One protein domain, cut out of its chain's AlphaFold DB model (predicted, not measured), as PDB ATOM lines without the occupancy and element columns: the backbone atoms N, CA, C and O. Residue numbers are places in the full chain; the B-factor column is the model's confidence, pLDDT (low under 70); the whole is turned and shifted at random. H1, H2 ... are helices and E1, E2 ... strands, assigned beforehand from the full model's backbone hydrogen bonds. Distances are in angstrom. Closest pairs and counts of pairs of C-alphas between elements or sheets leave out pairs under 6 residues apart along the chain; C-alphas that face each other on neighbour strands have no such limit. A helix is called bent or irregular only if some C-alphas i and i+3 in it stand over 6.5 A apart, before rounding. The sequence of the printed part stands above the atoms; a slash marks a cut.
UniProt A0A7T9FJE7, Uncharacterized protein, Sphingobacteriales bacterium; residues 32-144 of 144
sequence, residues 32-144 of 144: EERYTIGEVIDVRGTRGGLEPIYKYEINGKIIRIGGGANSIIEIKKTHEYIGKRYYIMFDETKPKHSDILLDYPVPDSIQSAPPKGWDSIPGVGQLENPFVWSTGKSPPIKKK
ATOM      1  N   GLU A  32     133.965 187.263 276.449       85.25
ATOM      2  CA  GLU A  32     135.401 187.140 276.232       85.25
ATOM      3  C   GLU A  32     135.898 188.283 275.343       85.25
ATOM      4  O   GLU A  32     135.206 188.754 274.433       85.25
ATOM      5  N   GLU A  33     137.114 188.739 275.626       86.88
ATOM      6  CA  GLU A  33     137.789 189.761 274.839       86.88
ATOM      7  C   GLU A  33     138.418 189.103 273.612       86.88
ATOM      8  O   GLU A  33     139.185 188.142 273.710       86.88
ATOM      9  N   ARG A  34     138.075 189.627 272.440       91.69
ATOM     10  CA  ARG A  34     138.512 189.122 271.142       91.69
ATOM     11  C   ARG A  34     139.195 190.240 270.367       91.69
ATOM     12  O   ARG A  34     138.947 191.424 270.601       91.69
ATOM     13  N   TYR A  35     140.041 189.858 269.417       93.19
ATOM     14  CA  TYR A  35     140.807 190.797 268.603       93.19
ATOM     15  C   TYR A  35     140.479 190.652 267.121       93.19
ATOM     16  O   TYR A  35     140.274 189.550 266.625       93.19
ATOM     17  N   THR A  36     140.458 191.750 266.381       95.44
ATOM     18  CA  THR A  36     140.254 191.749 264.926       95.44
ATOM     19  C   THR A  36     141.035 192.883 264.273       95.44
ATOM     20  O   THR A  36     141.826 193.560 264.929       95.44
ATOM     21  N   ILE A  37     140.852 193.070 262.971       95.81
ATOM     22  CA  ILE A  37     141.436 194.164 262.200       95.81
ATOM     23  C   ILE A  37     140.368 195.227 261.980       95.81
ATOM     24  O   ILE A  37     139.260 194.925 261.535       95.81
ATOM     25  N   GLY A  38     140.730 196.477 262.243       94.94
ATOM     26  CA  GLY A  38     139.927 197.638 261.902       94.94
ATOM     27  C   GLY A  38     140.707 198.625 261.056       94.94
ATOM     28  O   GLY A  38     141.935 198.666 261.080       94.94
ATOM     29  N   GLU A  39     139.972 199.429 260.302       96.12
ATOM     30  CA  GLU A  39     140.495 200.503 259.470       96.12
ATOM     31  C   GLU A  39     139.980 201.837 260.010       96.12
ATOM     32  O   GLU A  39     138.769 202.007 260.197       96.12
ATOM     33  N   VAL A  40     140.886 202.785 260.247       95.12
ATOM     34  CA  VAL A  40     140.510 204.163 260.587       95.12
ATOM     35  C   VAL A  40     139.984 204.836 259.329       95.12
ATOM     36  O   VAL A  40     140.663 204.896 258.313       95.12
ATOM     37  N   ILE A  41     138.774 205.369 259.396       96.00
ATOM     38  CA  ILE A  41     138.090 205.981 258.252       96.00
ATOM     39  C   ILE A  41     137.981 207.496 258.367       96.00
ATOM     40  O   ILE A  41     137.784 208.165 257.360       96.00
ATOM     41  N   ASP A  42     138.053 208.031 259.582       93.88
ATOM     42  CA  ASP A  42     137.955 209.463 259.857       93.88
ATOM     43  C   ASP A  42     138.549 209.749 261.243       93.88
ATOM     44  O   ASP A  42     138.672 208.841 262.066       93.88
ATOM     45  N   VAL A  43     138.894 211.001 261.523       91.31
ATOM     46  CA  VAL A  43     139.314 211.451 262.855       91.31
ATOM     47  C   VAL A  43     138.605 212.760 263.175       91.31
ATOM     48  O   VAL A  43     138.752 213.752 262.464       91.31
ATOM     49  N   ARG A  44     137.851 212.776 264.274       89.19
ATOM     50  CA  ARG A  44     137.063 213.932 264.711       89.19
ATOM     51  C   ARG A  44     137.655 214.579 265.948       89.19
ATOM     52  O   ARG A  44     138.212 213.912 266.811       89.19
ATOM     53  N   GLY A  45     137.494 215.893 266.054       84.75
ATOM     54  CA  GLY A  45     137.753 216.615 267.296       84.75
ATOM     55  C   GLY A  45     136.580 216.477 268.264       84.75
ATOM     56  O   GLY A  45     135.426 216.653 267.878       84.75
ATOM     57  N   THR A  46     136.877 216.207 269.532       82.19
ATOM     58  CA  THR A  46     135.913 216.177 270.638       82.19
ATOM     59  C   THR A  46     136.396 217.078 271.775       82.19
ATOM     60  O   THR A  46     137.526 217.566 271.768       82.19
ATOM     61  N   ARG A  47     135.558 217.298 272.799       74.56
ATOM     62  CA  ARG A  47     135.947 218.094 273.982       74.56
ATOM     63  C   ARG A  47     137.168 217.528 274.726       74.56
ATOM     64  O   ARG A  47     137.815 218.285 275.438       74.56
ATOM     65  N   GLY A  48     137.455 216.231 274.585       71.56
ATOM     66  CA  GLY A  48     138.534 215.537 275.297       71.56
ATOM     67  C   GLY A  48     139.793 215.267 274.472       71.56
ATOM     68  O   GLY A  48     140.755 214.748 275.028       71.56
ATOM     69  N   GLY A  49     139.804 215.602 273.178       79.75
ATOM     70  CA  GLY A  49     140.902 215.266 272.273       79.75
ATOM     71  C   GLY A  49     140.396 214.841 270.901       79.75
ATOM     72  O   GLY A  49     139.411 215.378 270.396       79.75
ATOM     73  N   LEU A  50     141.077 213.876 270.293       86.25
ATOM     74  CA  LEU A  50     140.691 213.314 269.004       86.25
ATOM     75  C   LEU A  50     140.001 211.960 269.188       86.25
ATOM     76  O   LEU A  50     140.393 211.149 270.025       86.25
ATOM     77  N   GLU A  51     138.985 211.731 268.371       88.19
ATOM     78  CA  GLU A  51     138.216 210.496 268.278       88.19
ATOM     79  C   GLU A  51     138.445 209.897 266.882       88.19
ATOM     80  O   GLU A  51     137.974 210.460 265.887       88.19
ATOM     81  N   PRO A  52     139.181 208.781 266.761       90.56
ATOM     82  CA  PRO A  52     139.281 208.053 265.519       90.56
ATOM     83  C   PRO A  52     137.953 207.334 265.314       90.56
ATOM     84  O   PRO A  52     137.460 206.615 266.184       90.56
ATOM     85  N   ILE A  53     137.382 207.510 264.136       93.44
ATOM     86  CA  ILE A  53     136.292 206.672 263.676       93.44
ATOM     87  C   ILE A  53     136.931 205.538 262.910       93.44
ATOM     88  O   ILE A  53     137.704 205.764 261.977       93.44
ATOM     89  N   TYR A  54     136.568 204.321 263.269       94.75
ATOM     90  CA  TYR A  54     137.049 203.129 262.607       94.75
ATOM     91  C   TYR A  54     135.891 202.209 262.256       94.75
ATOM     92  O   TYR A  54     134.780 202.297 262.795       94.75
ATOM     93  N   LYS A  55     136.153 201.338 261.288       96.38
ATOM     94  CA  LYS A  55     135.272 200.231 260.932       96.38
ATOM     95  C   LYS A  55     136.029 198.919 261.058       96.38
ATOM     96  O   LYS A  55     137.228 198.872 260.799       96.38
ATOM     97  N   TYR A  56     135.326 197.862 261.412       95.69
ATOM     98  CA  TYR A  56     135.851 196.501 261.432       95.69
ATOM     99  C   TYR A  56     134.722 195.524 261.134       95.69
ATOM    100  O   TYR A  56     133.540 195.872 261.213       95.69
ATOM    101  N   GLU A  57     135.093 194.308 260.765       94.69
ATOM    102  CA  GLU A  57     134.159 193.252 260.405       94.69
ATOM    103  C   GLU A  57     134.270 192.093 261.393       94.69
ATOM    104  O   GLU A  57     135.370 191.642 261.713       94.69
ATOM    105  N   ILE A  58     133.119 191.618 261.873       93.44
ATOM    106  CA  ILE A  58     132.989 190.407 262.688       93.44
ATOM    107  C   ILE A  58     131.774 189.630 262.196       93.44
ATOM    108  O   ILE A  58     130.683 190.187 262.069       93.44
ATOM    109  N   ASN A  59     131.955 188.336 261.931       90.75
ATOM    110  CA  ASN A  59     130.919 187.428 261.431       90.75
ATOM    111  C   ASN A  59     130.151 187.982 260.210       90.75
ATOM    112  O   ASN A  59     128.926 187.884 260.152       90.75
ATOM    113  N   GLY A  60     130.846 188.619 259.260       90.25
ATOM    114  CA  GLY A  60     130.224 189.215 258.069       90.25
ATOM    115  C   GLY A  60     129.499 190.543 258.317       90.25
ATOM    116  O   GLY A  60     128.894 191.104 257.403       90.25
ATOM    117  N   LYS A  61     129.513 191.061 259.552       93.69
ATOM    118  CA  LYS A  61     128.863 192.318 259.925       93.69
ATOM    119  C   LYS A  61     129.898 193.416 260.106       93.69
ATOM    120  O   LYS A  61     130.769 193.329 260.969       93.69
ATOM    121  N   ILE A  62     129.730 194.493 259.346       94.94
ATOM    122  CA  ILE A  62     130.542 195.700 259.482       94.94
ATOM    123  C   ILE A  62     130.011 196.530 260.650       94.94
ATOM    124  O   ILE A  62     128.824 196.867 260.717       94.94
ATOM    125  N   ILE A  63     130.904 196.884 261.563       94.88
ATOM    126  CA  ILE A  63     130.641 197.784 262.680       94.88
ATOM    127  C   ILE A  63     131.449 199.053 262.449       94.88
ATOM    128  O   ILE A  63     132.618 198.989 262.085       94.88
ATOM    129  N   ARG A  64     130.811 200.208 262.650       95.81
ATOM    130  CA  ARG A  64     131.431 201.533 262.576       95.81
ATOM    131  C   ARG A  64     131.205 202.250 263.897       95.81
ATOM    132  O   ARG A  64     130.053 202.400 264.308       95.81
ATOM    133  N   ILE A  65     132.281 202.693 264.535       92.88
ATOM    134  CA  ILE A  65     132.227 203.352 265.841       92.88
ATOM    135  C   ILE A  65     133.394 204.336 266.003       92.88
ATOM    136  O   ILE A  65     134.358 204.285 265.239       92.88
ATOM    137  N   GLY A  66     133.259 205.276 266.936       87.44
ATOM    138  CA  GLY A  66     134.346 206.138 267.399       87.44
ATOM    139  C   GLY A  66     134.989 205.570 268.665       87.44
ATOM    140  O   GLY A  66     134.306 204.929 269.462       87.44
ATOM    141  N   GLY A  67     136.294 205.777 268.826       78.94
ATOM    142  CA  GLY A  67     137.044 205.376 270.022       78.94
ATOM    143  C   GLY A  67     137.714 206.552 270.729       78.94
ATOM    144  O   GLY A  67     137.633 207.700 270.302       78.94
ATOM    145  N   GLY A  68     138.439 206.277 271.807       70.31
ATOM    146  CA  GLY A  68     139.366 207.259 272.372       70.31
ATOM    147  C   GLY A  68     140.718 207.202 271.657       70.31
ATOM    148  O   GLY A  68     141.309 206.133 271.593       70.31
ATOM    149  N   ALA A  69     141.251 208.330 271.169       64.31
ATOM    150  CA  ALA A  69     142.660 208.433 270.735       64.31
ATOM    151  C   ALA A  69     143.466 209.437 271.557       64.31
ATOM    152  O   ALA A  69     144.451 210.006 271.070       64.31
ATOM    153  N   ASN A  70     143.036 209.690 272.792       60.78
ATOM    154  CA  ASN A  70     143.715 210.643 273.654       60.78
ATOM    155  C   ASN A  70     145.211 210.282 273.705       60.78
ATOM    156  O   ASN A  70     145.582 209.128 273.867       60.78
ATOM    157  N   SER A  71     146.076 211.269 273.485       65.12
ATOM    158  CA  SER A  71     147.545 211.170 273.511       65.12
ATOM    159  C   SER A  71     148.301 210.431 272.390       65.12
ATOM    160  O   SER A  71     149.519 210.593 272.356       65.12
ATOM    161  N   ILE A  72     147.664 209.692 271.466       69.69
ATOM    162  CA  ILE A  72     148.396 209.029 270.356       69.69
ATOM    163  C   ILE A  72     148.329 209.839 269.064       69.69
ATOM    164  O   ILE A  72     149.354 210.080 268.430       69.69
ATOM    165  N   ILE A  73     147.127 210.247 268.654       74.88
ATOM    166  CA  ILE A  73     146.970 210.980 267.397       74.88
ATOM    167  C   ILE A  73     147.328 212.441 267.641       74.88
ATOM    168  O   ILE A  73     146.690 213.142 268.429       74.88
ATOM    169  N   GLU A  74     148.335 212.926 266.923       79.44
ATOM    170  CA  GLU A  74     148.622 214.351 266.851       79.44
ATOM    171  C   GLU A  74     147.647 215.035 265.882       79.44
ATOM    172  O   GLU A  74     147.455 214.575 264.756       79.44
ATOM    173  N   ILE A  75     147.094 216.193 266.267       76.62
ATOM    174  CA  ILE A  75     146.154 216.977 265.435       76.62
ATOM    175  C   ILE A  75     146.716 217.251 264.032       76.62
ATOM    176  O   ILE A  75     145.976 217.236 263.054       76.62
ATOM    177  N   LYS A  76     148.030 217.472 263.919       79.81
ATOM    178  CA  LYS A  76     148.695 217.764 262.641       79.81
ATOM    179  C   LYS A  76     148.938 216.528 261.767       79.81
ATOM    180  O   LYS A  76     149.229 216.703 260.593       79.81
ATOM    181  N   LYS A  77     148.828 215.316 262.321       84.88
ATOM    182  CA  LYS A  77     149.154 214.042 261.654       84.88
ATOM    183  C   LYS A  77     147.948 213.118 261.509       84.88
ATOM    184  O   LYS A  77     148.108 211.941 261.217       84.88
ATOM    185  N   THR A  78     146.729 213.621 261.691       83.75
ATOM    186  CA  THR A  78     145.497 212.818 261.574       83.75
ATOM    187  C   THR A  78     145.417 212.058 260.248       83.75
ATOM    188  O   THR A  78     145.010 210.899 260.230       83.75
ATOM    189  N   HIS A  79     145.889 212.667 259.157       86.69
ATOM    190  CA  HIS A  79     145.942 212.048 257.833       86.69
ATOM    191  C   HIS A  79     146.811 210.781 257.769       86.69
ATOM    192  O   HIS A  79     146.592 209.953 256.893       86.69
ATOM    193  N   GLU A  80     147.796 210.609 258.658       89.44
ATOM    194  CA  GLU A  80     148.684 209.436 258.661       89.44
ATOM    195  C   GLU A  80     147.968 208.181 259.162       89.44
ATOM    196  O   GLU A  80     148.363 207.074 258.803       89.44
ATOM    197  N   TYR A  81     146.907 208.360 259.954       90.06
ATOM    198  CA  TYR A  81     146.122 207.279 260.543       90.06
ATOM    199  C   TYR A  81     144.962 206.856 259.638       90.06
ATOM    200  O   TYR A  81     144.584 205.689 259.643       90.06
ATOM    201  N   ILE A  82     144.396 207.775 258.847       93.12
ATOM    202  CA  ILE A  82     143.256 207.484 257.965       93.12
ATOM    203  C   ILE A  82     143.666 206.471 256.883       93.12
ATOM    204  O   ILE A  82     144.697 206.606 256.228       93.12
ATOM    205  N   GLY A  83     142.850 205.432 256.704       93.56
ATOM    206  CA  GLY A  83     143.087 204.306 255.799       93.56
ATOM    207  C   GLY A  83     144.077 203.266 256.330       93.56
ATOM    208  O   GLY A  83     144.322 202.258 255.665       93.56
ATOM    209  N   LYS A  84     144.669 203.474 257.515       94.12
ATOM    210  CA  LYS A  84     145.572 202.498 258.134       94.12
ATOM    211  C   LYS A  84     144.806 201.458 258.938       94.12
ATOM    212  O   LYS A  84     143.720 201.712 259.468       94.12
ATOM    213  N   ARG A  85     145.410 200.270 259.015       95.38
ATOM    214  CA  ARG A  85     144.870 199.101 259.708       95.38
ATOM    215  C   ARG A  85     145.515 198.953 261.078       95.38
ATOM    216  O   ARG A  85     146.740 198.899 261.186       95.38
ATOM    217  N   TYR A  86     144.681 198.832 262.099       93.50
ATOM    218  CA  TYR A  86     145.087 198.617 263.484       93.50
ATOM    219  C   TYR A  86     144.322 197.441 264.066       93.50
ATOM    220  O   TYR A  86     143.250 197.068 263.572       93.50
ATOM    221  N   TYR A  87     144.876 196.846 265.115       93.50
ATOM    222  CA  TYR A  87     144.133 195.848 265.860       93.50
ATOM    223  C   TYR A  87     142.983 196.510 266.620       93.50
ATOM    224  O   TYR A  87     143.126 197.596 267.179       93.50
ATOM    225  N   ILE A  88     141.836 195.843 266.629       92.06
ATOM    226  CA  ILE A  88     140.668 196.209 267.427       92.06
ATOM    227  C   ILE A  88     140.500 195.151 268.494       92.06
ATOM    228  O   ILE A  88     140.515 193.962 268.183       92.06
ATOM    229  N   MET A  89     140.293 195.587 269.722       90.88
ATOM    230  CA  MET A  89     139.850 194.743 270.819       90.88
ATOM    231  C   MET A  89     138.351 194.953 271.008       90.88
ATOM    232  O   MET A  89     137.891 196.091 270.974       90.88
ATOM    233  N   PHE A  90     137.576 193.887 271.183       89.88
ATOM    234  CA  PHE A  90     136.128 193.980 271.368       89.88
ATOM    235  C   PHE A  90     135.593 192.893 272.305       89.88
ATOM    236  O   PHE A  90     136.184 191.823 272.438       89.88
ATOM    237  N   ASP A  91     134.452 193.169 272.936       89.00
ATOM    238  CA  ASP A  91     133.685 192.181 273.704       89.00
ATOM    239  C   ASP A  91     132.848 191.319 272.742       89.00
ATOM    240  O   ASP A  91     132.029 191.844 271.983       89.00
ATOM    241  N   GLU A  92     133.023 189.995 272.765       88.81
ATOM    242  CA  GLU A  92     132.306 189.077 271.864       88.81
ATOM    243  C   GLU A  92     130.774 189.174 271.992       88.81
ATOM    244  O   GLU A  92     130.050 189.090 270.996       88.81
ATOM    245  N   THR A  93     130.263 189.394 273.205       87.88
ATOM    246  CA  THR A  93     128.821 189.510 273.478       87.88
ATOM    247  C   THR A  93     128.278 190.893 273.138       87.88
ATOM    248  O   THR A  93     127.102 191.042 272.792       87.88
ATOM    249  N   LYS A  94     129.136 191.917 273.197       87.88
ATOM    250  CA  LYS A  94     128.806 193.307 272.874       87.88
ATOM    251  C   LYS A  94     129.844 193.870 271.907       87.88
ATOM    252  O   LYS A  94     130.584 194.763 272.297       87.88
ATOM    253  N   PRO A  95     129.852 193.474 270.618       88.31
ATOM    254  CA  PRO A  95     130.926 193.856 269.703       88.31
ATOM    255  C   PRO A  95     131.135 195.360 269.567       88.31
ATOM    256  O   PRO A  95     132.254 195.776 269.330       88.31
ATOM    257  N   LYS A  96     130.087 196.180 269.749       88.56
ATOM    258  CA  LYS A  96     130.186 197.650 269.760       88.56
ATOM    259  C   LYS A  96     131.002 198.202 270.937       88.56
ATOM    260  O   LYS A  96     131.432 199.341 270.871       88.56
ATOM    261  N   HIS A  97     131.168 197.449 272.018       87.62
ATOM    262  CA  HIS A  97     132.126 197.768 273.069       87.62
ATOM    263  C   HIS A  97     133.487 197.304 272.561       87.62
ATOM    264  O   HIS A  97     133.828 196.124 272.642       87.62
ATOM    265  N   SER A  98     134.203 198.235 271.946       88.75
ATOM    266  CA  SER A  98     135.479 197.974 271.301       88.75
ATOM    267  C   SER A  98     136.399 199.167 271.459       88.75
ATOM    268  O   SER A  98     135.906 200.291 271.527       88.75
ATOM    269  N   ASP A  99     137.696 198.903 271.405       88.56
ATOM    270  CA  ASP A  99     138.747 199.908 271.386       88.56
ATOM    271  C   ASP A  99     139.712 199.632 270.232       88.56
ATOM    272  O   ASP A  99     140.068 198.484 269.943       88.56
ATOM    273  N   ILE A 100     140.143 200.703 269.570       90.25
ATOM    274  CA  ILE A 100     141.182 200.649 268.545       90.25
ATOM    275  C   ILE A 100     142.562 200.804 269.176       90.25
ATOM    276  O   ILE A 100     142.841 201.764 269.890       90.25
ATOM    277  N   LEU A 101     143.448 199.865 268.870       89.69
ATOM    278  CA  LEU A 101     144.788 199.795 269.430       89.69
ATOM    279  C   LEU A 101     145.778 200.526 268.517       89.69
ATOM    280  O   LEU A 101     146.523 199.911 267.756       89.69
ATOM    281  N   LEU A 102     145.767 201.860 268.559       88.69
ATOM    282  CA  LEU A 102     146.558 202.702 267.646       88.69
ATOM    283  C   LEU A 102     148.082 202.534 267.785       88.69
ATOM    284  O   LEU A 102     148.817 202.847 266.852       88.69
ATOM    285  N   ASP A 103     148.553 202.007 268.918       87.06
ATOM    286  CA  ASP A 103     149.966 201.675 269.153       87.06
ATOM    287  C   ASP A 103     150.391 200.364 268.460       87.06
ATOM    288  O   ASP A 103     151.580 200.059 268.359       87.06
ATOM    289  N   TYR A 104     149.423 199.582 267.972       88.44
ATOM    290  CA  TYR A 104     149.623 198.261 267.387       88.44
ATOM    291  C   TYR A 104     149.091 198.226 265.943       88.44
ATOM    292  O   TYR A 104     147.967 197.770 265.695       88.44
ATOM    293  N   PRO A 105     149.874 198.713 264.961       91.69
ATOM    294  CA  PRO A 105     149.510 198.608 263.554       91.69
ATOM    295  C   PRO A 105     149.505 197.146 263.100       91.69
ATOM    296  O   PRO A 105     150.310 196.328 263.552       91.69
ATOM    297  N   VAL A 106     148.607 196.818 262.174       93.25
ATOM    298  CA  VAL A 106     148.529 195.473 261.593       93.25
ATOM    299  C   VAL A 106     149.599 195.337 260.506       93.25
ATOM    300  O   VAL A 106     149.589 196.132 259.564       93.25
ATOM    301  N   PRO A 107     150.502 194.342 260.586       91.62
ATOM    302  CA  PRO A 107     151.474 194.083 259.529       91.62
ATOM    303  C   PRO A 107     150.800 193.713 258.205       91.62
ATOM    304  O   PRO A 107     149.789 193.009 258.189       91.62
ATOM    305  N   ASP A 108     151.412 194.087 257.080       89.56
ATOM    306  CA  ASP A 108     150.861 193.795 255.748       89.56
ATOM    307  C   ASP A 108     150.735 192.297 255.442       89.56
ATOM    308  O   ASP A 108     149.891 191.897 254.639       89.56
ATOM    309  N   SER A 109     151.507 191.456 256.138       90.88
ATOM    310  CA  SER A 109     151.407 189.997 256.059       90.88
ATOM    311  C   SER A 109     150.057 189.450 256.533       90.88
ATOM    312  O   SER A 109     149.691 188.336 256.167       90.88
ATOM    313  N   ILE A 110     149.310 190.201 257.349       91.25
ATOM    314  CA  ILE A 110     147.991 189.797 257.837       91.25
ATOM    315  C   ILE A 110     146.929 190.493 256.990       91.25
ATOM    316  O   ILE A 110     146.703 191.703 257.084       91.25
ATOM    317  N   GLN A 111     146.260 189.718 256.140       90.38
ATOM    318  CA  GLN A 111     145.241 190.253 255.236       90.38
ATOM    319  C   GLN A 111     143.845 190.276 255.858       90.38
ATOM    320  O   GLN A 111     143.109 191.239 255.659       90.38
ATOM    321  N   SER A 112     143.496 189.255 256.642       90.25
ATOM    322  CA  SER A 112     142.153 189.091 257.199       90.25
ATOM    323  C   SER A 112     142.181 188.531 258.615       90.25
ATOM    324  O   SER A 112     143.042 187.717 258.957       90.25
ATOM    325  N   ALA A 113     141.192 188.928 259.411       91.56
ATOM    326  CA  ALA A 113     140.885 188.292 260.682       91.56
ATOM    327  C   ALA A 113     139.923 187.110 260.481       91.56
ATOM    328  O   ALA A 113     139.110 187.132 259.551       91.56
ATOM    329  N   PRO A 114     139.979 186.071 261.329       93.38
ATOM    330  CA  PRO A 114     138.945 185.046 261.355       93.38
ATOM    331  C   PRO A 114     137.584 185.672 261.724       93.38
ATOM    332  O   PRO A 114     137.556 186.676 262.437       93.38
ATOM    333  N   PRO A 115     136.444 185.075 261.322       91.12
ATOM    334  CA  PRO A 115     135.120 185.678 261.523       91.12
ATOM    335  C   PRO A 115     134.793 186.045 262.978       91.12
ATOM    336  O   PRO A 115     134.124 187.046 263.218       91.12
ATOM    337  N   LYS A 116     135.295 185.264 263.941       91.50
ATOM    338  CA  LYS A 116     135.117 185.490 265.386       91.50
ATOM    339  C   LYS A 116     136.229 186.321 266.038       91.50
ATOM    340  O   LYS A 116     136.186 186.560 267.240       91.50
ATOM    341  N   GLY A 117     137.226 186.748 265.270       92.12
ATOM    342  CA  GLY A 117     138.443 187.343 265.807       92.12
ATOM    343  C   GLY A 117     139.373 186.328 266.482       92.12
ATOM    344  O   GLY A 117     139.117 185.123 266.512       92.12
ATOM    345  N   TRP A 118     140.496 186.826 266.985       93.50
ATOM    346  CA  TRP A 118     141.520 186.059 267.685       93.50
ATOM    347  C   TRP A 118     141.356 186.140 269.203       93.50
ATOM    348  O   TRP A 118     140.883 187.144 269.726       93.50
ATOM    349  N   ASP A 119     141.848 185.122 269.912       90.12
ATOM    350  CA  ASP A 119     142.013 185.136 271.378       90.12
ATOM    351  C   ASP A 119     143.194 186.006 271.847       90.12
ATOM    352  O   ASP A 119     143.339 186.328 273.028       90.12
ATOM    353  N   SER A 120     144.111 186.327 270.934       89.62
ATOM    354  CA  SER A 120     145.301 187.137 271.196       89.62
ATOM    355  C   SER A 120     145.773 187.813 269.917       89.62
ATOM    356  O   SER A 120     145.508 187.322 268.819       89.62
ATOM    357  N   ILE A 121     146.481 188.931 270.046       88.62
ATOM    358  CA  ILE A 121     146.971 189.683 268.894       88.62
ATOM    359  C   ILE A 121     148.096 188.879 268.212       88.62
ATOM    360  O   ILE A 121     149.109 188.583 268.862       88.62
ATOM    361  N   PRO A 122     147.977 188.537 266.915       84.88
ATOM    362  CA  PRO A 122     149.013 187.798 266.200       84.88
ATOM    363  C   PRO A 122     150.365 188.524 266.215       84.88
ATOM    364  O   PRO A 122     150.454 189.708 265.896       84.88
ATOM    365  N   GLY A 123     151.429 187.813 266.594       78.88
ATOM    366  CA  GLY A 123     152.788 188.364 266.669       78.88
ATOM    367  C   GLY A 123     153.047 189.321 267.842       78.88
ATOM    368  O   GLY A 123     154.182 189.753 268.013       78.88
ATOM    369  N   VAL A 124     152.032 189.623 268.661       80.25
ATOM    370  CA  VAL A 124     152.130 190.547 269.803       80.25
ATOM    371  C   VAL A 124     151.814 189.825 271.118       80.25
ATOM    372  O   VAL A 124     152.618 189.871 272.042       80.25
ATOM    373  N   GLY A 125     150.692 189.104 271.202       82.31
ATOM    374  CA  GLY A 125     150.261 188.372 272.399       82.31
ATOM    375  C   GLY A 125     148.976 188.917 273.035       82.31
ATOM    376  O   GLY A 125     148.160 189.551 272.370       82.31
ATOM    377  N   GLN A 126     148.763 188.612 274.321       80.06
ATOM    378  CA  GLN A 126     147.613 189.102 275.096       80.06
ATOM    379  C   GLN A 126     147.966 190.392 275.837       80.06
ATOM    380  O   GLN A 126     149.071 190.517 276.364       80.06
ATOM    381  N   LEU A 127     147.020 191.325 275.906       80.81
ATOM    382  CA  LEU A 127     147.183 192.581 276.632       80.81
ATOM    383  C   LEU A 127     146.938 192.397 278.136       80.81
ATOM    384  O   LEU A 127     146.163 191.542 278.567       80.81
ATOM    385  N   GLU A 128     147.615 193.199 278.950       77.00
ATOM    386  CA  GLU A 128     147.468 193.232 280.397       77.00
ATOM    387  C   GLU A 128     146.299 194.138 280.793       77.00
ATOM    388  O   GLU A 128     146.300 195.334 280.518       77.00
ATOM    389  N   ASN A 129     145.308 193.550 281.464       69.31
ATOM    390  CA  ASN A 129     144.160 194.220 282.080       69.31
ATOM    391  C   ASN A 129     143.555 195.367 281.231       69.31
ATOM    392  O   ASN A 129     143.656 196.546 281.592       69.31
ATOM    393  N   PRO A 130     142.925 195.036 280.092       62.41
ATOM    394  CA  PRO A 130     142.637 196.017 279.052       62.41
ATOM    395  C   PRO A 130     141.633 197.113 279.419       62.41
ATOM    396  O   PRO A 130     141.616 198.169 278.796       62.41
ATOM    397  N   PHE A 131     140.832 196.899 280.460       55.91
ATOM    398  CA  PHE A 131     139.696 197.753 280.808       55.91
ATOM    399  C   PHE A 131     140.044 198.989 281.663       55.91
ATOM    400  O   PHE A 131     139.174 199.814 281.930       55.91
ATOM    401  N   VAL A 132     141.286 199.120 282.148       53.91
ATOM    402  CA  VAL A 132     141.655 200.147 283.151       53.91
ATOM    403  C   VAL A 132     142.121 201.471 282.517       53.91
ATOM    404  O   VAL A 132     142.336 202.461 283.218       53.91
ATOM    405  N   TRP A 133     142.260 201.547 281.193       55.00
ATOM    406  CA  TRP A 133     143.005 202.639 280.564       55.00
ATOM    407  C   TRP A 133     142.105 203.756 280.021       55.00
ATOM    408  O   TRP A 133     141.410 203.601 279.025       55.00
ATOM    409  N   SER A 134     142.160 204.926 280.669       51.94
ATOM    410  CA  SER A 134     141.456 206.155 280.253       51.94
ATOM    411  C   SER A 134     142.295 207.089 279.372       51.94
ATOM    412  O   SER A 134     141.827 208.146 278.942       51.94
ATOM    413  N   THR A 135     143.554 206.733 279.115       55.03
ATOM    414  CA  THR A 135     144.546 207.624 278.502       55.03
ATOM    415  C   THR A 135     144.610 207.523 276.986       55.03
ATOM    416  O   THR A 135     145.424 208.222 276.401       55.03
ATOM    417  N   GLY A 136     143.784 206.678 276.355       62.06
ATOM    418  CA  GLY A 136     143.809 206.422 274.909       62.06
ATOM    419  C   GLY A 136     144.998 205.581 274.431       62.06
ATOM    420  O   GLY A 136     145.103 205.332 273.236       62.06
ATOM    421  N   LYS A 137     145.872 205.129 275.346       70.06
ATOM    422  CA  LYS A 137     146.955 204.183 275.056       70.06
ATOM    423  C   LYS A 137     146.509 202.744 275.204       70.06
ATOM    424  O   LYS A 137     145.740 202.417 276.107       70.06
ATOM    425  N   SER A 138     147.050 201.893 274.340       74.62
ATOM    426  CA  SER A 138     146.802 200.460 274.422       74.62
ATOM    427  C   SER A 138     147.505 199.876 275.659       74.62
ATOM    428  O   SER A 138     148.620 200.299 275.984       74.62
ATOM    429  N   PRO A 139     146.891 198.912 276.361       74.38
ATOM    430  CA  PRO A 139     147.518 198.255 277.503       74.38
ATOM    431  C   PRO A 139     148.831 197.554 277.111       74.38
ATOM    432  O   PRO A 139     148.972 197.122 275.965       74.38
ATOM    433  N   PRO A 140     149.792 197.398 278.040       76.12
ATOM    434  CA  PRO A 140     151.022 196.668 277.760       76.12
ATOM    435  C   PRO A 140     150.748 195.174 277.535       76.12
ATOM    436  O   PRO A 140     149.725 194.638 277.946       76.12
ATOM    437  N   ILE A 141     151.681 194.478 276.889       79.06
ATOM    438  CA  ILE A 141     151.569 193.036 276.632       79.06
ATOM    439  C   ILE A 141     151.856 192.268 277.925       79.06
ATOM    440  O   ILE A 141     152.869 192.516 278.586       79.06
ATOM    441  N   LYS A 142     151.023 191.273 278.242       78.38
ATOM    442  CA  LYS A 142     151.273 190.321 279.324       78.38
ATOM    443  C   LYS A 142     152.543 189.524 279.009       78.38
ATOM    444  O   LYS A 142     152.546 188.674 278.116       78.38
ATOM    445  N   LYS A 143     153.630 189.799 279.735       63.59
ATOM    446  CA  LYS A 143     154.866 189.010 279.640       63.59
ATOM    447  C   LYS A 143     154.580 187.588 280.137       63.59
ATOM    448  O   LYS A 143     153.997 187.427 281.208       63.59
ATOM    449  N   LYS A 144     154.929 186.586 279.325       58.00
ATOM    450  CA  LYS A 144     154.957 185.180 279.749       58.00
ATOM    451  C   LYS A 144     156.167 184.917 280.631       58.00
ATOM    452  O   LYS A 144     157.219 185.535 280.353       58.00
TER     453      LYS A 144
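AT A GLANCE: This is residues 32 to 144 of the 144 residues of an uncharacterized protein of Sphingobacteriales bacterium (UniProt A0A7T9FJE7). One strongly twisted sheet of five strands is folded back on itself into two leaves, E3 and E2 facing E4 and E5, with E1 as the hinge. A short irregular helix, H1, sits over one face, and residues 106 to 144, with no named element, keep to the outside. The printed part has 113 residues, under half in named elements, in the order E1 E2 E3 H1 E4 E5; the class is mostly strand. The sheet runs E3 E2 E1 E4 E5, antiparallel throughout. The whole is compact, with a radius of gyration of the C-alphas of 13.2 A and spans of 34 by 31 by 28 A.

IN THESE COORDINATES: E1, residues 33 to 46, begins at C-alpha 33 (137.789, 189.761, 274.839), measures 26.8 A and bends by 92 degrees at residue 37. E2, residues 49 to 58, measures 27.8 A; E3 is residues 61 to 66. E4, residues 85 to 91, measures 19.2 A. E5, residues 98 to 105, bends by 76 degrees at residue 102 and ends at C-alpha 105 (149.510, 198.608, 263.554). H1 is residues 75 to 81.

HOW THE PARTS SIT: E1 and E2 form a hairpin, with N 44 and O 51 at 2.8 A. E2 and E3, also a hairpin, have N 63 and O 56 at 2.8 A. On the other side of E1, E4 has N 88 and O 36 at 2.8 A. The hairpin E4 and E5 has N 101 and O 87 at 2.8 A. E3 and E4 are apart. H1 is on the sheet at a height of 8.4 A, along E2 at 5 degrees on the local plane; it lies over E2 and only just not over E1, on which 2 of its 7 C-alphas fall. The closest C-alphas of H1 and E1, Tyr 81 and Val 40, are 6.4 A apart. H1 is irregular, C-alphas 76 and 79 being 8.0 A apart; 0 of 3 O i to N i+4 pairs and 2 of 4 O i to N i+3 pairs are within hydrogen-bond range.

THE WHOLE: The two C-alphas farthest apart, Arg 47 and Lys 144, are 38.4 A apart. The printed part has no cut, and no link between named elements is long. The mean pLDDT of the printed part is 84.6; residues 69 to 72, 129 to 136 and 143 to 144 are under 70.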